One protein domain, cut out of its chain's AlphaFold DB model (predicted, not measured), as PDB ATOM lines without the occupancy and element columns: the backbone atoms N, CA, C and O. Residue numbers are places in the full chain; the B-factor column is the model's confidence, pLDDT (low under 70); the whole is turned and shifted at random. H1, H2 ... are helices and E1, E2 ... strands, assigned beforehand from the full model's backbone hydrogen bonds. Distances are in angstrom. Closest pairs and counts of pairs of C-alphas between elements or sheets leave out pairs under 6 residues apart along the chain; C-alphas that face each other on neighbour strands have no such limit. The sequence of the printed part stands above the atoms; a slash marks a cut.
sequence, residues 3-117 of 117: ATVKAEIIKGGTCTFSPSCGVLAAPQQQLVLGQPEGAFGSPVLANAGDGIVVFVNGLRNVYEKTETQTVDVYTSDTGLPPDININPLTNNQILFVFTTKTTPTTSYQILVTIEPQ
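AT A GLANCE: This is residues 3 to 117 of the 117 residues of an uncharacterized protein of Microcystis aeruginosa (strain NIES-88) (UniProt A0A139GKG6). A strongly twisted, curled sheet of five strands makes one wall, and a small sheet of two strands, E2 and E4, covers part of one face of it, so that the two form a small sandwich, only partly face to face. The tiny helix H1 sits at one end of the small sheet, and the long link of residues 76 to 92 loops far out, 14 to 20 A from the mean of the C-alphas. The printed part has 115 residues with seven named strands and one named helix, in the order E1 E2 H1 E3 E4 E5 E6 E7; the large sheet runs E3 - E1 - E7 - E6 - E5 and the small one E2 - E4, both antiparallel. The class is mostly strand, though under half of the residues are in named elements. The whole is compact, with a radius of gyration of the C-alphas of 13.4 A, and rounded, with spans of 40 by 32 by 22 A.

IN THESE COORDINATES: E1, residues 3 to 11, begins at C-alpha 3 (56.793, 1.025, 36.068) and is 24.8 A long. E2, residues 22 to 26, measures 13.5 A, and H1, residues 28 to 31, measures 5.3 A. E3, residues 43 to 47, is 13.1 A long, and E4, residues 51 to 56, is 16.4 A long. E5, residues 69 to 75, spans 20.2 A from C-alpha 69 at (44.543, -6.333, 10.751). E6, residues 93 to 100, spans 23.2 A. E7, residues 107 to 116, is the longest strand, 29.3 A, and ends at C-alpha 116 (54.443, 3.832, 38.271).

HOW THE PARTS SIT: In the large sheet, E3 and E5 are edge strands. E3 and E1 are antiparallel at 133 degrees, with N 5 and O 44 at 2.8 A. E1 and E7 are antiparallel at 157 degrees, with N 6 and O 113 at 2.9 A. E5, E6 and E7 form a meander, each strand the antiparallel neighbour of the one before. E5 and E6 are a hairpin at 163 degrees, with N 72 and O 97 at 2.9 A. E6 and E7 are a hairpin at 158 degrees, with N 110 and O 96 at 2.8 A. These N and O pairs are within hydrogen-bond range. From edge to edge the strands' lines turn by 75 degrees and the way across the sheet turns by 82 degrees. E2 and E4 are antiparallel at 164 degrees, with N 24 and O 53 within hydrogen-bond range at 2.9 A. The two sheets form a sandwich, two sheets face to face, with 50 pairs of C-alphas within 10 A and best planes 40 degrees apart. The closest C-alphas of E2 and E3 are those of Ala 25 and Ala 46, 5.4 A apart. Those of E4 and E7 are Val 56 and Tyr 108, 7.7 A apart. E4 and E6 are only just apart, with closest C-alphas at 8.2 A. H1 is not on the large sheet; its closest C-alpha pair with E4 is Gln 28 and Gly 51, at 6.2 A. H1 is too short for an O i to N i+4 pair, and its one O i to N i+3 pair is within range.

THE WHOLE: The C-alphas farthest apart are those of Thr 103 and Gln 117, 42.4 A, while those of Ala 3 and Gln 117 are 5.1 A apart. The printed part has no cut and ends at the chain's last residue. The links H1 to E3, E4 to E5 and E5 to E6 are long. Residues 55 to 56 of E4 pair antiparallel with residues 59 to 60. The mean pLDDT of the printed part is 93.3, and no printed residue is under 70.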
ATOM      1  N   ALA A   3      58.231   1.199  36.040       93.56
ATOM      2  CA  ALA A   3      56.793   1.025  36.068       93.56
ATOM      3  C   ALA A   3      56.475  -0.455  35.853       93.56
ATOM      4  O   ALA A   3      57.307  -1.239  35.390       93.56
ATOM      5  N   THR A   4      55.259  -0.841  36.197       95.44
ATOM      6  CA  THR A   4      54.703  -2.142  35.850       95.44
ATOM      7  C   THR A   4      53.599  -1.954  34.828       95.44
ATOM      8  O   THR A   4      52.715  -1.122  34.995       95.44
ATOM      9  N   VAL A   5      53.655  -2.725  33.754       96.88
ATOM     10  CA  VAL A   5      52.642  -2.772  32.708       96.88
ATOM     11  C   VAL A   5      51.865  -4.065  32.879       96.88
ATOM     12  O   VAL A   5      52.443  -5.150  32.902       96.88
ATOM     13  N   LYS A   6      50.544  -3.960  32.976       97.06
ATOM     14  CA  LYS A   6      49.637  -5.108  32.993       97.06
ATOM     15  C   LYS A   6      48.667  -4.974  31.830       97.06
ATOM     16  O   LYS A   6      48.000  -3.951  31.716       97.06
ATOM     17  N   ALA A   7      48.573  -5.992  30.978       97.75
ATOM     18  CA  ALA A   7      47.579  -6.030  29.907       97.75
ATOM     19  C   ALA A   7      46.546  -7.124  30.167       97.75
ATOM     20  O   ALA A   7      46.909  -8.253  30.495       97.75
ATOM     21  N   GLU A   8      45.269  -6.818  29.971       97.19
ATOM     22  CA  GLU A   8      44.159  -7.742  30.191       97.19
ATOM     23  C   GLU A   8      43.288  -7.839  28.940       97.19
ATOM     24  O   GLU A   8      42.917  -6.826  28.350       97.19
ATOM     25  N   ILE A   9      42.945  -9.067  28.540       96.88
ATOM     26  CA  ILE A   9      41.944  -9.297  27.495       96.88
ATOM     27  C   ILE A   9      40.572  -9.071  28.127       96.88
ATOM     28  O   ILE A   9      40.114  -9.890  28.921       96.88
ATOM     29  N   ILE A  10      39.918  -7.969  27.772       96.12
ATOM     30  CA  ILE A  10      38.593  -7.615  28.302       96.12
ATOM     31  C   ILE A  10      37.454  -8.005  27.349       96.12
ATOM     32  O   ILE A  10      36.305  -8.125  27.767       96.12
ATOM     33  N   LYS A  11      37.766  -8.248  26.068       95.00
ATOM     34  CA  LYS A  11      36.837  -8.789  25.064       95.00
ATOM     35  C   LYS A  11      37.606  -9.601  24.023       95.00
ATOM     36  O   LYS A  11      38.698  -9.204  23.624       95.00
ATOM     37  N   GLY A  12      37.011 -10.694  23.550       92.19
ATOM     38  CA  GLY A  12      37.601 -11.595  22.556       92.19
ATOM     39  C   GLY A  12      37.852 -12.998  23.112       92.19
ATOM     40  O   GLY A  12      37.404 -13.334  24.208       92.19
ATOM     41  N   GLY A  13      38.533 -13.835  22.327       90.69
ATOM     42  CA  GLY A  13      38.936 -15.181  22.748       90.69
ATOM     43  C   GLY A  13      40.110 -15.175  23.733       90.69
ATOM     44  O   GLY A  13      40.766 -14.157  23.946       90.69
ATOM     45  N   THR A  14      40.409 -16.338  24.309       91.38
ATOM     46  CA  THR A  14      41.591 -16.524  25.162       91.38
ATOM     47  C   THR A  14      42.886 -16.503  24.346       91.38
ATOM     48  O   THR A  14      42.901 -16.919  23.186       91.38
ATOM     49  N   CYS A  15      43.989 -16.087  24.972       93.56
ATOM     50  CA  CYS A  15      45.327 -16.094  24.378       93.56
ATOM     51  C   CYS A  15      46.312 -16.728  25.367       93.56
ATOM     52  O   CYS A  15      46.654 -16.125  26.384       93.56
ATOM     53  N   THR A  16      46.738 -17.959  25.095       95.19
ATOM     54  CA  THR A  16      47.683 -18.683  25.955       95.19
ATOM     55  C   THR A  16      49.097 -18.175  25.717       95.19
ATOM     56  O   THR A  16      49.532 -18.121  24.566       95.19
ATOM     57  N   PHE A  17      49.814 -17.836  26.794       96.69
ATOM     58  CA  PHE A  17      51.156 -17.256  26.723       96.69
ATOM     59  C   PHE A  17      52.082 -18.029  25.777       96.69
ATOM     60  O   PHE A  17      52.269 -19.239  25.907       96.69
ATOM     61  N   SER A  18      52.608 -17.314  24.785       95.69
ATOM     62  CA  SER A  18      53.417 -17.848  23.690       95.69
ATOM     63  C   SER A  18      54.027 -16.685  22.891       95.69
ATOM     64  O   SER A  18      53.647 -15.536  23.108       95.69
ATOM     65  N   PRO A  19      54.910 -16.931  21.906       93.75
ATOM     66  CA  PRO A  19      55.436 -15.877  21.024       93.75
ATOM     67  C   PRO A  19      54.372 -15.032  20.283       93.75
ATOM     68  O   PRO A  19      54.658 -13.951  19.766       93.75
ATOM     69  N   SER A  20      53.132 -15.519  20.200       93.62
ATOM     70  CA  SER A  20      51.992 -14.834  19.578       93.62
ATOM     71  C   SER A  20      50.968 -14.290  20.582       93.62
ATOM     72  O   SER A  20      49.987 -13.683  20.148       93.62
ATOM     73  N   CYS A  21      51.184 -14.489  21.886       96.50
ATOM     74  CA  CYS A  21      50.264 -14.130  22.964       96.50
ATOM     75  C   CYS A  21      51.016 -13.617  24.196       96.50
ATOM     76  O   CYS A  21      51.647 -14.398  24.908       96.50
ATOM     77  N   GLY A  22      50.866 -12.332  24.503       97.19
ATOM     78  CA  GLY A  22      51.376 -11.719  25.725       97.19
ATOM     79  C   GLY A  22      51.837 -10.282  25.506       97.19
ATOM     80  O   GLY A  22      51.415  -9.620  24.558       97.19
ATOM     81  N   VAL A  23      52.689  -9.798  26.403       97.31
ATOM     82  CA  VAL A  23      53.123  -8.402  26.473       97.31
ATOM     83  C   VAL A  23      54.643  -8.335  26.515       97.31
ATOM     84  O   VAL A  23      55.281  -9.178  27.143       97.31
ATOM     85  N   LEU A  24      55.198  -7.330  25.852       96.62
ATOM     86  CA  LEU A  24      56.599  -6.931  25.911       96.62
ATOM     87  C   LEU A  24      56.658  -5.439  26.240       96.62
ATOM     88  O   LEU A  24      55.932  -4.657  25.617       96.62
ATOM     89  N   ALA A  25      57.540  -5.042  27.150       95.69
ATOM     90  CA  ALA A  25      57.926  -3.655  27.340       95.69
ATOM     91  C   ALA A  25      59.444  -3.531  27.183       95.69
ATOM     92  O   ALA A  25      60.210  -4.106  27.947       95.69
ATOM     93  N   ALA A  26      59.895  -2.798  26.167       94.62
ATOM     94  CA  ALA A  26      61.327  -2.617  25.946       94.62
ATOM     95  C   ALA A  26      61.637  -1.347  25.135       94.62
ATOM     96  O   ALA A  26      60.743  -0.767  24.504       94.62
ATOM     97  N   PRO A  27      62.913  -0.923  25.079       93.06
ATOM     98  CA  PRO A  27      63.341   0.151  24.195       93.06
ATOM     99  C   PRO A  27      63.069  -0.185  22.723       93.06
ATOM    100  O   PRO A  27      63.156  -1.345  22.313       93.06
ATOM    101  N   GLN A  28      62.824   0.839  21.901       89.00
ATOM    102  CA  GLN A  28      62.432   0.716  20.486       89.00
ATOM    103  C   GLN A  28      63.262  -0.299  19.676       89.00
ATOM    104  O   GLN A  28      62.715  -1.038  18.860       89.00
ATOM    105  N   GLN A  29      64.580  -0.358  19.890       87.06
ATOM    106  CA  GLN A  29      65.480  -1.254  19.152       87.06
ATOM    107  C   GLN A  29      65.198  -2.740  19.427       87.06
ATOM    108  O   GLN A  29      65.503  -3.585  18.589       87.06
ATOM    109  N   GLN A  30      64.614  -3.061  20.582       90.50
ATOM    110  CA  GLN A  30      64.310  -4.426  21.008       90.50
ATOM    111  C   GLN A  30      62.885  -4.855  20.634       90.50
ATOM    112  O   GLN A  30      62.617  -6.050  20.537       90.50
ATOM    113  N   LEU A  31      61.983  -3.911  20.345       89.44
ATOM    114  CA  LEU A  31      60.578  -4.210  20.038       89.44
ATOM    115  C   LEU A  31      60.381  -4.960  18.716       89.44
ATOM    116  O   LEU A  31      59.466  -5.770  18.598       89.44
ATOM    117  N   VAL A  32      61.240  -4.712  17.722       84.25
ATOM    118  CA  VAL A  32      61.106  -5.281  16.368       84.25
ATOM    119  C   VAL A  32      61.265  -6.805  16.369       84.25
ATOM    120  O   VAL A  32      60.541  -7.511  15.669       84.25
ATOM    121  N   LEU A  33      62.224  -7.313  17.145       84.75
ATOM    122  CA  LEU A  33      62.569  -8.739  17.212       84.75
ATOM    123  C   LEU A  33      62.123  -9.396  18.523       84.75
ATOM    124  O   LEU A  33      62.220 -10.618  18.666       84.75
ATOM    125  N   GLY A  34      61.643  -8.589  19.467       86.94
ATOM    126  CA  GLY A  34      61.204  -9.031  20.774       86.94
ATOM    127  C   GLY A  34      59.998  -9.963  20.711       86.94
ATOM    128  O   GLY A  34      59.192  -9.957  19.772       86.94
ATOM    129  N   GLN A  35      59.896 -10.787  21.744       93.06
ATOM    130  CA  GLN A  35      58.772 -11.680  21.994       93.06
ATOM    131  C   GLN A  35      58.111 -11.274  23.311       93.06
ATOM    132  O   GLN A  35      58.759 -10.614  24.122       93.06
ATOM    133  N   PRO A  36      56.851 -11.672  23.544       94.88
ATOM    134  CA  PRO A  36      56.220 -11.525  24.843       94.88
ATOM    135  C   PRO A  36      57.100 -12.041  25.982       94.88
ATOM    136  O   PRO A  36      57.606 -13.162  25.921       94.88
ATOM    137  N   GLU A  37      57.233 -11.243  27.034       95.06
ATOM    138  CA  GLU A  37      57.919 -11.613  28.276       95.06
ATOM    139  C   GLU A  37      56.936 -11.870  29.426       95.06
ATOM    140  O   GLU A  37      57.276 -12.558  30.385       95.06
ATOM    141  N   GLY A  38      55.696 -11.378  29.303       95.38
ATOM    142  CA  GLY A  38      54.620 -11.616  30.263       95.38
ATOM    143  C   GLY A  38      53.323 -12.087  29.612       95.38
ATOM    144  O   GLY A  38      52.970 -11.692  28.498       95.38
ATOM    145  N   ALA A  39      52.587 -12.936  30.328       97.06
ATOM    146  CA  ALA A  39      51.236 -13.334  29.954       97.06
ATOM    147  C   ALA A  39      50.232 -12.197  30.196       97.06
ATOM    148  O   ALA A  39      50.449 -11.329  31.042       97.06
ATOM    149  N   PHE A  40      49.082 -12.238  29.518       96.94
ATOM    150  CA  PHE A  40      47.957 -11.375  29.885       96.94
ATOM    151  C   PHE A  40      47.567 -11.595  31.354       96.94
ATOM    152  O   PHE A  40      47.522 -12.726  31.836       96.94
ATOM    153  N   GLY A  41      47.318 -10.501  32.072       94.56
ATOM    154  CA  GLY A  41      47.067 -10.479  33.512       94.56
ATOM    155  C   GLY A  41      48.327 -10.491  34.383       94.56
ATOM    156  O   GLY A  41      48.219 -10.218  35.578       94.56
ATOM    157  N   SER A  42      49.509 -10.762  33.818       96.06
ATOM    158  CA  SER A  42      50.779 -10.741  34.553       96.06
ATOM    159  C   SER A  42      51.481  -9.384  34.431       96.06
ATOM    160  O   SER A  42      51.385  -8.745  33.381       96.06
ATOM    161  N   PRO A  43      52.189  -8.938  35.482       95.75
ATOM    162  CA  PRO A  43      52.980  -7.718  35.434       95.75
ATOM    163  C   PRO A  43      54.222  -7.894  34.552       95.75
ATOM    164  O   PRO A  43      54.919  -8.905  34.639       95.75
ATOM    165  N   VAL A  44      54.518  -6.877  33.749       96.50
ATOM    166  CA  VAL A  44      55.743  -6.733  32.959       96.50
ATOM    167  C   VAL A  44      56.466  -5.471  33.411       96.50
ATOM    168  O   VAL A  44      55.845  -4.419  33.551       96.50
ATOM    169  N   LEU A  45      57.770  -5.560  33.668       95.69
ATOM    170  CA  LEU A  45      58.556  -4.397  34.074       95.69
ATOM    171  C   LEU A  45      58.851  -3.514  32.864       95.69
ATOM    172  O   LEU A  45      59.260  -4.006  31.821       95.69
ATOM    173  N   ALA A  46      58.680  -2.208  33.029       94.94
ATOM    174  CA  ALA A  46      58.962  -1.217  32.002       94.94
ATOM    175  C   ALA A  46      59.730  -0.037  32.599       94.94
ATOM    176  O   ALA A  46      59.596   0.289  33.781       94.94
ATOM    177  N   ASN A  47      60.502   0.650  31.768       94.19
ATOM    178  CA  ASN A  47      61.114   1.928  32.096       94.19
ATOM    179  C   ASN A  47      60.437   3.060  31.325       94.19
ATOM    180  O   ASN A  47      59.837   2.874  30.268       94.19
ATOM    181  N   ALA A  48      60.580   4.278  31.845       90.31
ATOM    182  CA  ALA A  48      60.199   5.470  31.102       90.31
ATOM    183  C   ALA A  48      60.926   5.517  29.743       90.31
ATOM    184  O   ALA A  48      62.156   5.492  29.698       90.31
ATOM    185  N   GLY A  49      60.157   5.616  28.657       90.44
ATOM    186  CA  GLY A  49      60.661   5.614  27.281       90.44
ATOM    187  C   GLY A  49      60.592   4.256  26.574       90.44
ATOM    188  O   GLY A  49      60.769   4.220  25.356       90.44
ATOM    189  N   ASP A  50      60.297   3.170  27.292       94.50
ATOM    190  CA  ASP A  50      60.026   1.873  26.672       94.50
ATOM    191  C   ASP A  50      58.694   1.909  25.914       94.50
ATOM    192  O   ASP A  50      57.726   2.553  26.331       94.50
ATOM    193  N   GLY A  51      58.637   1.204  24.786       94.19
ATOM    194  CA  GLY A  51      57.381   0.949  24.093       94.19
ATOM    195  C   GLY A  51      56.724  -0.322  24.621       94.19
ATOM    196  O   GLY A  51      57.403  -1.245  25.065       94.19
ATOM    197  N   ILE A  52      55.394  -0.374  24.540       95.75
ATOM    198  CA  ILE A  52      54.594  -1.531  24.953       95.75
ATOM    199  C   ILE A  52      54.060  -2.224  23.704       95.75
ATOM    200  O   ILE A  52      53.370  -1.607  22.886       95.75
ATOM    201  N   VAL A  53      54.344  -3.517  23.578       96.50
ATOM    202  CA  VAL A  53      53.844  -4.355  22.490       96.50
ATOM    203  C   VAL A  53      52.943  -5.432  23.056       96.50
ATOM    204  O   VAL A  53      53.342  -6.233  23.897       96.50
ATOM    205  N   VAL A  54      51.715  -5.450  22.562       97.19
ATOM    206  CA  VAL A  54      50.701  -6.449  22.861       97.19
ATOM    207  C   VAL A  54      50.626  -7.410  21.687       97.19
ATOM    208  O   VAL A  54      50.467  -6.991  20.544       97.19
ATOM    209  N   PHE A  55      50.711  -8.699  21.985       96.06
ATOM    210  CA  PHE A  55      50.626  -9.791  21.033       96.06
ATOM    211  C   PHE A  55      49.356 -10.562  21.363       96.06
ATOM    212  O   PHE A  55      49.229 -11.077  22.474       96.06
ATOM    213  N   VAL A  56      48.410 -10.644  20.430       95.94
ATOM    214  CA  VAL A  56      47.161 -11.380  20.649       95.94
ATOM    215  C   VAL A  56      46.828 -12.254  19.448       95.94
ATOM    216  O   VAL A  56      46.451 -11.767  18.390       95.94
ATOM    217  N   ASN A  57      47.005 -13.568  19.591       92.56
ATOM    218  CA  ASN A  57      46.734 -14.567  18.556       92.56
ATOM    219  C   ASN A  57      47.368 -14.208  17.195       92.56
ATOM    220  O   ASN A  57      46.769 -14.382  16.138       92.56
ATOM    221  N   GLY A  58      48.606 -13.697  17.232       88.56
ATOM    222  CA  GLY A  58      49.379 -13.308  16.045       88.56
ATOM    223  C   GLY A  58      49.181 -11.858  15.582       88.56
ATOM    224  O   GLY A  58      49.894 -11.422  14.679       88.56
ATOM    225  N   LEU A  59      48.272 -11.113  16.214       93.75
ATOM    226  CA  LEU A  59      48.056  -9.674  16.028       93.75
ATOM    227  C   LEU A  59      48.996  -8.864  16.928       93.75
ATOM    228  O   LEU A  59      49.393  -9.354  17.988       93.75
ATOM    229  N   ARG A  60      49.366  -7.646  16.508       93.56
ATOM    230  CA  ARG A  60      50.285  -6.748  17.247       93.56
ATOM    231  C   ARG A  60      49.958  -5.271  17.039       93.56
ATOM    232  O   ARG A  60      49.547  -4.914  15.938       93.56
ATOM    233  N   ASN A  61      50.135  -4.441  18.075       93.94
ATOM    234  CA  ASN A  61      49.754  -3.010  18.079       93.94
ATOM    235  C   ASN A  61      50.795  -2.107  17.414       93.94
ATOM    236  O   ASN A  61      50.503  -0.976  17.049       93.94
ATOM    237  N   VAL A  62      52.014  -2.612  17.268       89.12
ATOM    238  CA  VAL A  62      53.090  -1.976  16.516       89.12
ATOM    239  C   VAL A  62      53.615  -2.952  15.479       89.12
ATOM    240  O   VAL A  62      53.466  -4.169  15.623       89.12
ATOM    241  N   TYR A  63      54.235  -2.406  14.432       84.25
ATOM    242  CA  TYR A  63      54.681  -3.182  13.269       84.25
ATOM    243  C   TYR A  63      53.545  -4.040  12.703       84.25
ATOM    244  O   TYR A  63      53.726  -5.198  12.318       84.25
ATOM    245  N   GLU A  64      52.342  -3.467  12.722       78.38
ATOM    246  CA  GLU A  64      51.150  -4.161  12.304       78.38
ATOM    247  C   GLU A  64      51.206  -4.536  10.825       78.38
ATOM    248  O   GLU A  64      51.644  -3.770   9.967       78.38
ATOM    249  N   LYS A  65      50.689  -5.724  10.513       84.62
ATOM    250  CA  LYS A  65      50.403  -6.107   9.133       84.62
ATOM    251  C   LYS A  65      49.072  -5.480   8.729       84.62
ATOM    252  O   LYS A  65      48.029  -6.121   8.850       84.62
ATOM    253  N   THR A  66      49.108  -4.231   8.272       86.81
ATOM    254  CA  THR A  66      47.918  -3.438   7.896       86.81
ATOM    255  C   THR A  66      47.035  -4.121   6.847       86.81
ATOM    256  O   THR A  66      45.842  -3.841   6.760       86.81
ATOM    257  N   GLU A  67      47.583  -5.055   6.072       88.56
ATOM    258  CA  GLU A  67      46.839  -5.894   5.127       88.56
ATOM    259  C   GLU A  67      45.920  -6.913   5.821       88.56
ATOM    260  O   GLU A  67      44.870  -7.267   5.293       88.56
ATOM    261  N   THR A  68      46.284  -7.370   7.023       89.25
ATOM    262  CA  THR A  68      45.602  -8.469   7.727       89.25
ATOM    263  C   THR A  68      44.878  -8.039   9.000       89.25
ATOM    264  O   THR A  68      44.056  -8.802   9.507       89.25
ATOM    265  N   GLN A  69      45.158  -6.842   9.523       94.44
ATOM    266  CA  GLN A  69      44.543  -6.333  10.751       94.44
ATOM    267  C   GLN A  69      44.316  -4.817  10.730       94.44
ATOM    268  O   GLN A  69      44.890  -4.102   9.905       94.44
ATOM    269  N   THR A  70      43.478  -4.347  11.649       95.06
ATOM    270  CA  THR A  70      43.443  -2.961  12.131       95.06
ATOM    271  C   THR A  70      43.714  -2.929  13.629       95.06
ATOM    272  O   THR A  70      43.382  -3.885  14.341       95.06
ATOM    273  N   VAL A  71      44.282  -1.817  14.091       96.19
ATOM    274  CA  VAL A  71      44.459  -1.515  15.509       96.19
ATOM    275  C   VAL A  71      43.923  -0.117  15.792       96.19
ATOM    276  O   VAL A  71      44.473   0.870  15.307       96.19
ATOM    277  N   ASP A  72      42.871  -0.038  16.603       95.50
ATOM    278  CA  ASP A  72      42.390   1.223  17.163       95.50
ATOM    279  C   ASP A  72      42.959   1.402  18.576       95.50
ATOM    280  O   ASP A  72      43.092   0.437  19.337       95.50
ATOM    281  N   VAL A  73      43.321   2.638  18.924       95.88
ATOM    282  CA  VAL A  73      43.958   2.974  20.204       95.88
ATOM    283  C   VAL A  73      43.168   4.079  20.886       95.88
ATOM    284  O   VAL A  73      42.935   5.129  20.289       95.88
ATOM    285  N   TYR A  74      42.805   3.855  22.146       96.56
ATOM    286  CA  TYR A  74      42.087   4.826  22.963       96.56
ATOM    287  C   TYR A  74      42.817   5.071  24.282       96.56
ATOM    288  O   TYR A  74      43.337   4.144  24.905       96.56
ATOM    289  N   THR A  75      42.827   6.324  24.720       95.94
ATOM    290  CA  THR A  75      43.357   6.774  26.014       95.94
ATOM    291  C   THR A  75      42.304   7.619  26.735       95.94
ATOM    292  O   THR A  75      41.219   7.872  26.201       95.94
ATOM    293  N   SER A  76      42.611   8.082  27.947       94.12
ATOM    294  CA  SER A  76      41.778   9.062  28.661       94.12
ATOM    295  C   SER A  76      41.495  10.327  27.841       94.12
ATOM    296  O   SER A  76      40.423  10.910  27.978       94.12
ATOM    297  N   ASP A  77      42.428  10.728  26.971       93.06
ATOM    298  CA  ASP A  77      42.349  11.984  26.216       93.06
ATOM    299  C   ASP A  77      41.461  11.869  24.972       93.06
ATOM    300  O   ASP A  77      40.776  12.821  24.600       93.06
ATOM    301  N   THR A  78      41.457  10.703  24.320       92.12
ATOM    302  CA  THR A  78      40.605  10.450  23.146       92.12
ATOM    303  C   THR A  78      39.180  10.078  23.538       92.12
ATOM    304  O   THR A  78      38.260  10.233  22.736       92.12
ATOM    305  N   GLY A  79      38.998   9.553  24.755       88.88
ATOM    306  CA  GLY A  79      37.760   8.921  25.188       88.88
ATOM    307  C   GLY A  79      37.521   7.567  24.514       88.88
ATOM    308  O   GLY A  79      38.312   7.104  23.688       88.88
ATOM    309  N   LEU A  80      36.419   6.925  24.903       92.00
ATOM    310  CA  LEU A  80      35.967   5.651  24.344       92.00
ATOM    311  C   LEU A  80      34.863   5.888  23.303       92.00
ATOM    312  O   LEU A  80      34.022   6.770  23.498       92.00
ATOM    313  N   PRO A  81      34.827   5.103  22.215       90.19
ATOM    314  CA  PRO A  81      33.731   5.152  21.265       90.19
ATOM    315  C   PRO A  81      32.442   4.578  21.895       90.19
ATOM    316  O   PRO A  81      32.511   3.798  22.851       90.19
ATOM    317  N   PRO A  82      31.251   4.934  21.374       87.88
ATOM    318  CA  PRO A  82      29.968   4.608  22.009       87.88
ATOM    319  C   PRO A  82      29.669   3.109  22.152       87.88
ATOM    320  O   PRO A  82      28.844   2.713  22.971       87.88
ATOM    321  N   ASP A  83      30.294   2.273  21.327       87.56
ATOM    322  CA  ASP A  83      30.114   0.822  21.281       87.56
ATOM    323  C   ASP A  83      31.032   0.057  22.253       87.56
ATOM    324  O   ASP A  83      30.884  -1.160  22.427       87.56
ATOM    325  N   ILE A  84      31.953   0.753  22.928       89.81
ATOM    326  CA  ILE A  84      32.823   0.185  23.958       89.81
ATOM    327  C   ILE A  84      32.248   0.499  25.343       89.81
ATOM    328  O   ILE A  84      32.336   1.615  25.847       89.81
ATOM    329  N   ASN A  85      31.675  -0.527  25.976       87.88
ATOM    330  CA  ASN A  85      31.021  -0.424  27.282       87.88
ATOM    331  C   ASN A  85      31.944  -0.897  28.418       87.88
ATOM    332  O   ASN A  85      31.754  -1.976  28.981       87.88
ATOM    333  N   ILE A  86      32.967  -0.097  28.722       91.50
ATOM    334  CA  ILE A  86      33.796  -0.230  29.929       91.50
ATOM    335  C   ILE A  86      33.832   1.102  30.679       91.50
ATOM    336  O   ILE A  86      33.412   2.134  30.155       91.50
ATOM    337  N   ASN A  87      34.359   1.088  31.904       91.50
ATOM    338  CA  ASN A  87      34.605   2.326  32.637       91.50
ATOM    339  C   ASN A  87      35.534   3.256  31.834       91.50
ATOM    340  O   ASN A  87      36.458   2.760  31.182       91.50
ATOM    341  N   PRO A  88      35.334   4.586  31.908       92.12
ATOM    342  CA  PRO A  88      36.239   5.544  31.290       92.12
ATOM    343  C   PRO A  88      37.697   5.272  31.666       92.12
ATOM    344  O   PRO A  88      38.002   4.969  32.823       92.12
ATOM    345  N   LEU A  89      38.585   5.383  30.679       95.75
ATOM    346  CA  LEU A  89      40.011   5.158  30.875       95.75
ATOM    347  C   LEU A  89      40.595   6.232  31.794       95.75
ATOM    348  O   LEU A  89      40.299   7.419  31.656       95.75
ATOM    349  N   THR A  90      41.455   5.811  32.714       95.31
ATOM    350  CA  THR A  90      42.295   6.727  33.496       95.31
ATOM    351  C   THR A  90      43.552   7.116  32.710       95.31
ATOM    352  O   THR A  90      43.899   6.463  31.727       95.31
ATOM    353  N   ASN A  91      44.280   8.144  33.161       93.25
ATOM    354  CA  ASN A  91      45.504   8.633  32.494       93.25
ATOM    355  C   ASN A  91      46.610   7.572  32.347       93.25
ATOM    356  O   ASN A  91      47.530   7.735  31.551       93.25
ATOM    357  N   ASN A  92      46.520   6.492  33.118       94.56
ATOM    358  CA  ASN A  92      47.482   5.398  33.131       94.56
ATOM    359  C   ASN A  92      46.994   4.177  32.342       94.56
ATOM    360  O   ASN A  92      47.573   3.096  32.454       94.56
ATOM    361  N   GLN A  93      45.904   4.321  31.587       96.75
ATOM    362  CA  GLN A  93      45.290   3.236  30.845       96.75
ATOM    363  C   GLN A  93      45.239   3.521  29.351       96.75
ATOM    364  O   GLN A  93      44.974   4.636  28.903       96.75
ATOM    365  N   ILE A  94      45.466   2.461  28.584       97.19
ATOM    366  CA  ILE A  94      45.399   2.459  27.129       97.19
ATOM    367  C   ILE A  94      44.552   1.262  26.725       97.19
ATOM    368  O   ILE A  94      44.779   0.147  27.194       97.19
ATOM    369  N   LEU A  95      43.585   1.477  25.844       97.81
ATOM    370  CA  LEU A  95      42.806   0.407  25.243       97.81
ATOM    371  C   LEU A  95      43.263   0.191  23.803       97.81
ATOM    372  O   LEU A  95      43.160   1.095  22.977       97.81
ATOM    373  N   PHE A  96      43.709  -1.025  23.500       97.69
ATOM    374  CA  PHE A  96      43.964  -1.472  22.134       97.69
ATOM    375  C   PHE A  96      42.807  -2.339  21.644       97.69
ATOM    376  O   PHE A  96      42.415  -3.293  22.322       97.69
ATOM    377  N   VAL A  97      42.291  -2.046  20.453       96.88
ATOM    378  CA  VAL A  97      41.272  -2.854  19.780       96.88
ATOM    379  C   VAL A  97      41.861  -3.429  18.503       96.88
ATOM    380  O   VAL A  97      42.142  -2.707  17.554       96.88
ATOM    381  N   PHE A  98      42.046  -4.742  18.483       96.81
ATOM    382  CA  PHE A  98      42.584  -5.479  17.347       96.81
ATOM    383  C   PHE A  98      41.445  -6.095  16.567       96.81
ATOM    384  O   PHE A  98      40.616  -6.779  17.164       96.81
ATOM    385  N   THR A  99      41.432  -5.941  15.248       95.50
ATOM    386  CA  THR A  99      40.423  -6.585  14.401       95.50
ATOM    387  C   THR A  99      41.078  -7.227  13.188       95.50
ATOM    388  O   THR A  99      41.851  -6.588  12.476       95.50
ATOM    389  N   THR A 100      40.781  -8.504  12.932       95.31
ATOM    390  CA  THR A 100      41.260  -9.189  11.727       95.31
ATOM    391  C   THR A 100      40.496  -8.706  10.496       95.31
ATOM    392  O   THR A 100      39.275  -8.578  10.512       95.31
ATOM    393  N   LYS A 101      41.202  -8.496   9.383       94.31
ATOM    394  CA  LYS A 101      40.580  -8.188   8.080       94.31
ATOM    395  C   LYS A 101      40.176  -9.441   7.297       94.31
ATOM    396  O   LYS A 101      39.545  -9.347   6.249       94.31
ATOM    397  N   THR A 102      40.541 -10.619   7.794       88.69
ATOM    398  CA  THR A 102      40.189 -11.919   7.216       88.69
ATOM    399  C   THR A 102      38.805 -12.381   7.672       88.69
ATOM    400  O   THR A 102      38.318 -11.965   8.720       88.69
ATOM    401  N   THR A 103      38.159 -13.245   6.880       88.69
ATOM    402  CA  THR A 103      36.847 -13.834   7.205       88.69
ATOM    403  C   THR A 103      37.023 -15.239   7.804       88.69
ATOM    404  O   THR A 103      37.726 -16.047   7.194       88.69
ATOM    405  N   PRO A 104      36.382 -15.569   8.943       88.06
ATOM    406  CA  PRO A 104      35.536 -14.695   9.761       88.06
ATOM    407  C   PRO A 104      36.344 -13.631  10.521       88.06
ATOM    408  O   PRO A 104      37.444 -13.895  11.008       88.06
ATOM    409  N   THR A 105      35.768 -12.434  10.647       92.44
ATOM    410  CA  THR A 105      36.368 -11.332  11.409       92.44
ATOM    411  C   THR A 105      36.370 -11.658  12.897       92.44
ATOM    412  O   THR A 105      35.341 -12.015  13.468       92.44
ATOM    413  N   THR A 106      37.526 -11.507  13.533       94.06
ATOM    414  CA  THR A 106      37.711 -11.669  14.976       94.06
ATOM    415  C   THR A 106      38.243 -10.365  15.551       94.06
ATOM    416  O   THR A 106      39.103  -9.734  14.938       94.06
ATOM    417  N   SER A 107      37.746  -9.965  16.723       95.06
ATOM    418  CA  SER A 107      38.186  -8.749  17.406       95.06
ATOM    419  C   SER A 107      38.571  -9.020  18.861       95.06
ATOM    420  O   SER A 107      37.946  -9.850  19.529       95.06
ATOM    421  N   TYR A 108      39.600  -8.318  19.337       96.69
ATOM    422  CA  TYR A 108      40.103  -8.366  20.707       96.69
ATOM    423  C   TYR A 108      40.199  -6.954  21.271       96.69
ATOM    424  O   TYR A 108      40.670  -6.048  20.590       96.69
ATOM    425  N   GLN A 109      39.808  -6.782  22.528       97.25
ATOM    426  CA  GLN A 109      40.011  -5.545  23.274       97.25
ATOM    427  C   GLN A 109      40.958  -5.829  24.432       97.25
ATOM    428  O   GLN A 109      40.678  -6.696  25.266       97.25
ATOM    429  N   ILE A 110      42.078  -5.111  24.461       97.88
ATOM    430  CA  ILE A 110      43.148  -5.288  25.435       97.88
ATOM    431  C   ILE A 110      43.313  -4.002  26.232       97.88
ATOM    432  O   ILE A 110      43.742  -2.984  25.685       97.88
ATOM    433  N   LEU A 111      43.004  -4.061  27.524       97.81
ATOM    434  CA  LEU A 111      43.220  -2.955  28.446       97.81
ATOM    435  C   LEU A 111      44.625  -3.057  29.033       97.81
ATOM    436  O   LEU A 111      44.934  -4.005  29.752       97.81
ATOM    437  N   VAL A 112      45.465  -2.078  28.734       98.00
ATOM    438  CA  VAL A 112      46.788  -1.915  29.327       98.00
ATOM    439  C   VAL A 112      46.689  -0.906  30.461       98.00
ATOM    440  O   VAL A 112      46.160   0.183  30.268       98.00
ATOM    441  N   THR A 113      47.215  -1.262  31.629       97.50
ATOM    442  CA  THR A 113      47.356  -0.385  32.795       97.50
ATOM    443  C   THR A 113      48.839  -0.237  33.124       97.50
ATOM    444  O   THR A 113      49.560  -1.233  33.197       97.50
ATOM    445  N   ILE A 114      49.288   1.005  33.292       96.31
ATOM    446  CA  ILE A 114      50.666   1.371  33.622       96.31
ATOM    447  C   ILE A 114      50.694   1.858  35.071       96.31
ATOM    448  O   ILE A 114      50.086   2.866  35.415       96.31
ATOM    449  N   GLU A 115      51.417   1.158  35.930       93.94
ATOM    450  CA  GLU A 115      51.549   1.476  37.348       93.94
ATOM    451  C   GLU A 115      52.973   1.977  37.616       93.94
ATOM    452  O   GLU A 115      53.912   1.175  37.621       93.94
ATOM    453  N   PRO A 116      53.173   3.296  37.797       86.44
ATOM    454  CA  PRO A 116      54.443   3.832  38.271       86.44
ATOM    455  C   PRO A 116      54.838   3.189  39.604       86.44
ATOM    456  O   PRO A 116      53.981   3.018  40.472       86.44
ATOM    457  N   GLN A 117      56.119   2.855  39.753       76.69
ATOM    458  CA  GLN A 117      56.697   2.348  41.001       76.69
ATOM    459  C   GLN A 117      57.394   3.469  41.774       76.69
ATOM    460  O   GLN A 117      58.075   4.300  41.123       76.69
TER     461      GLN A 117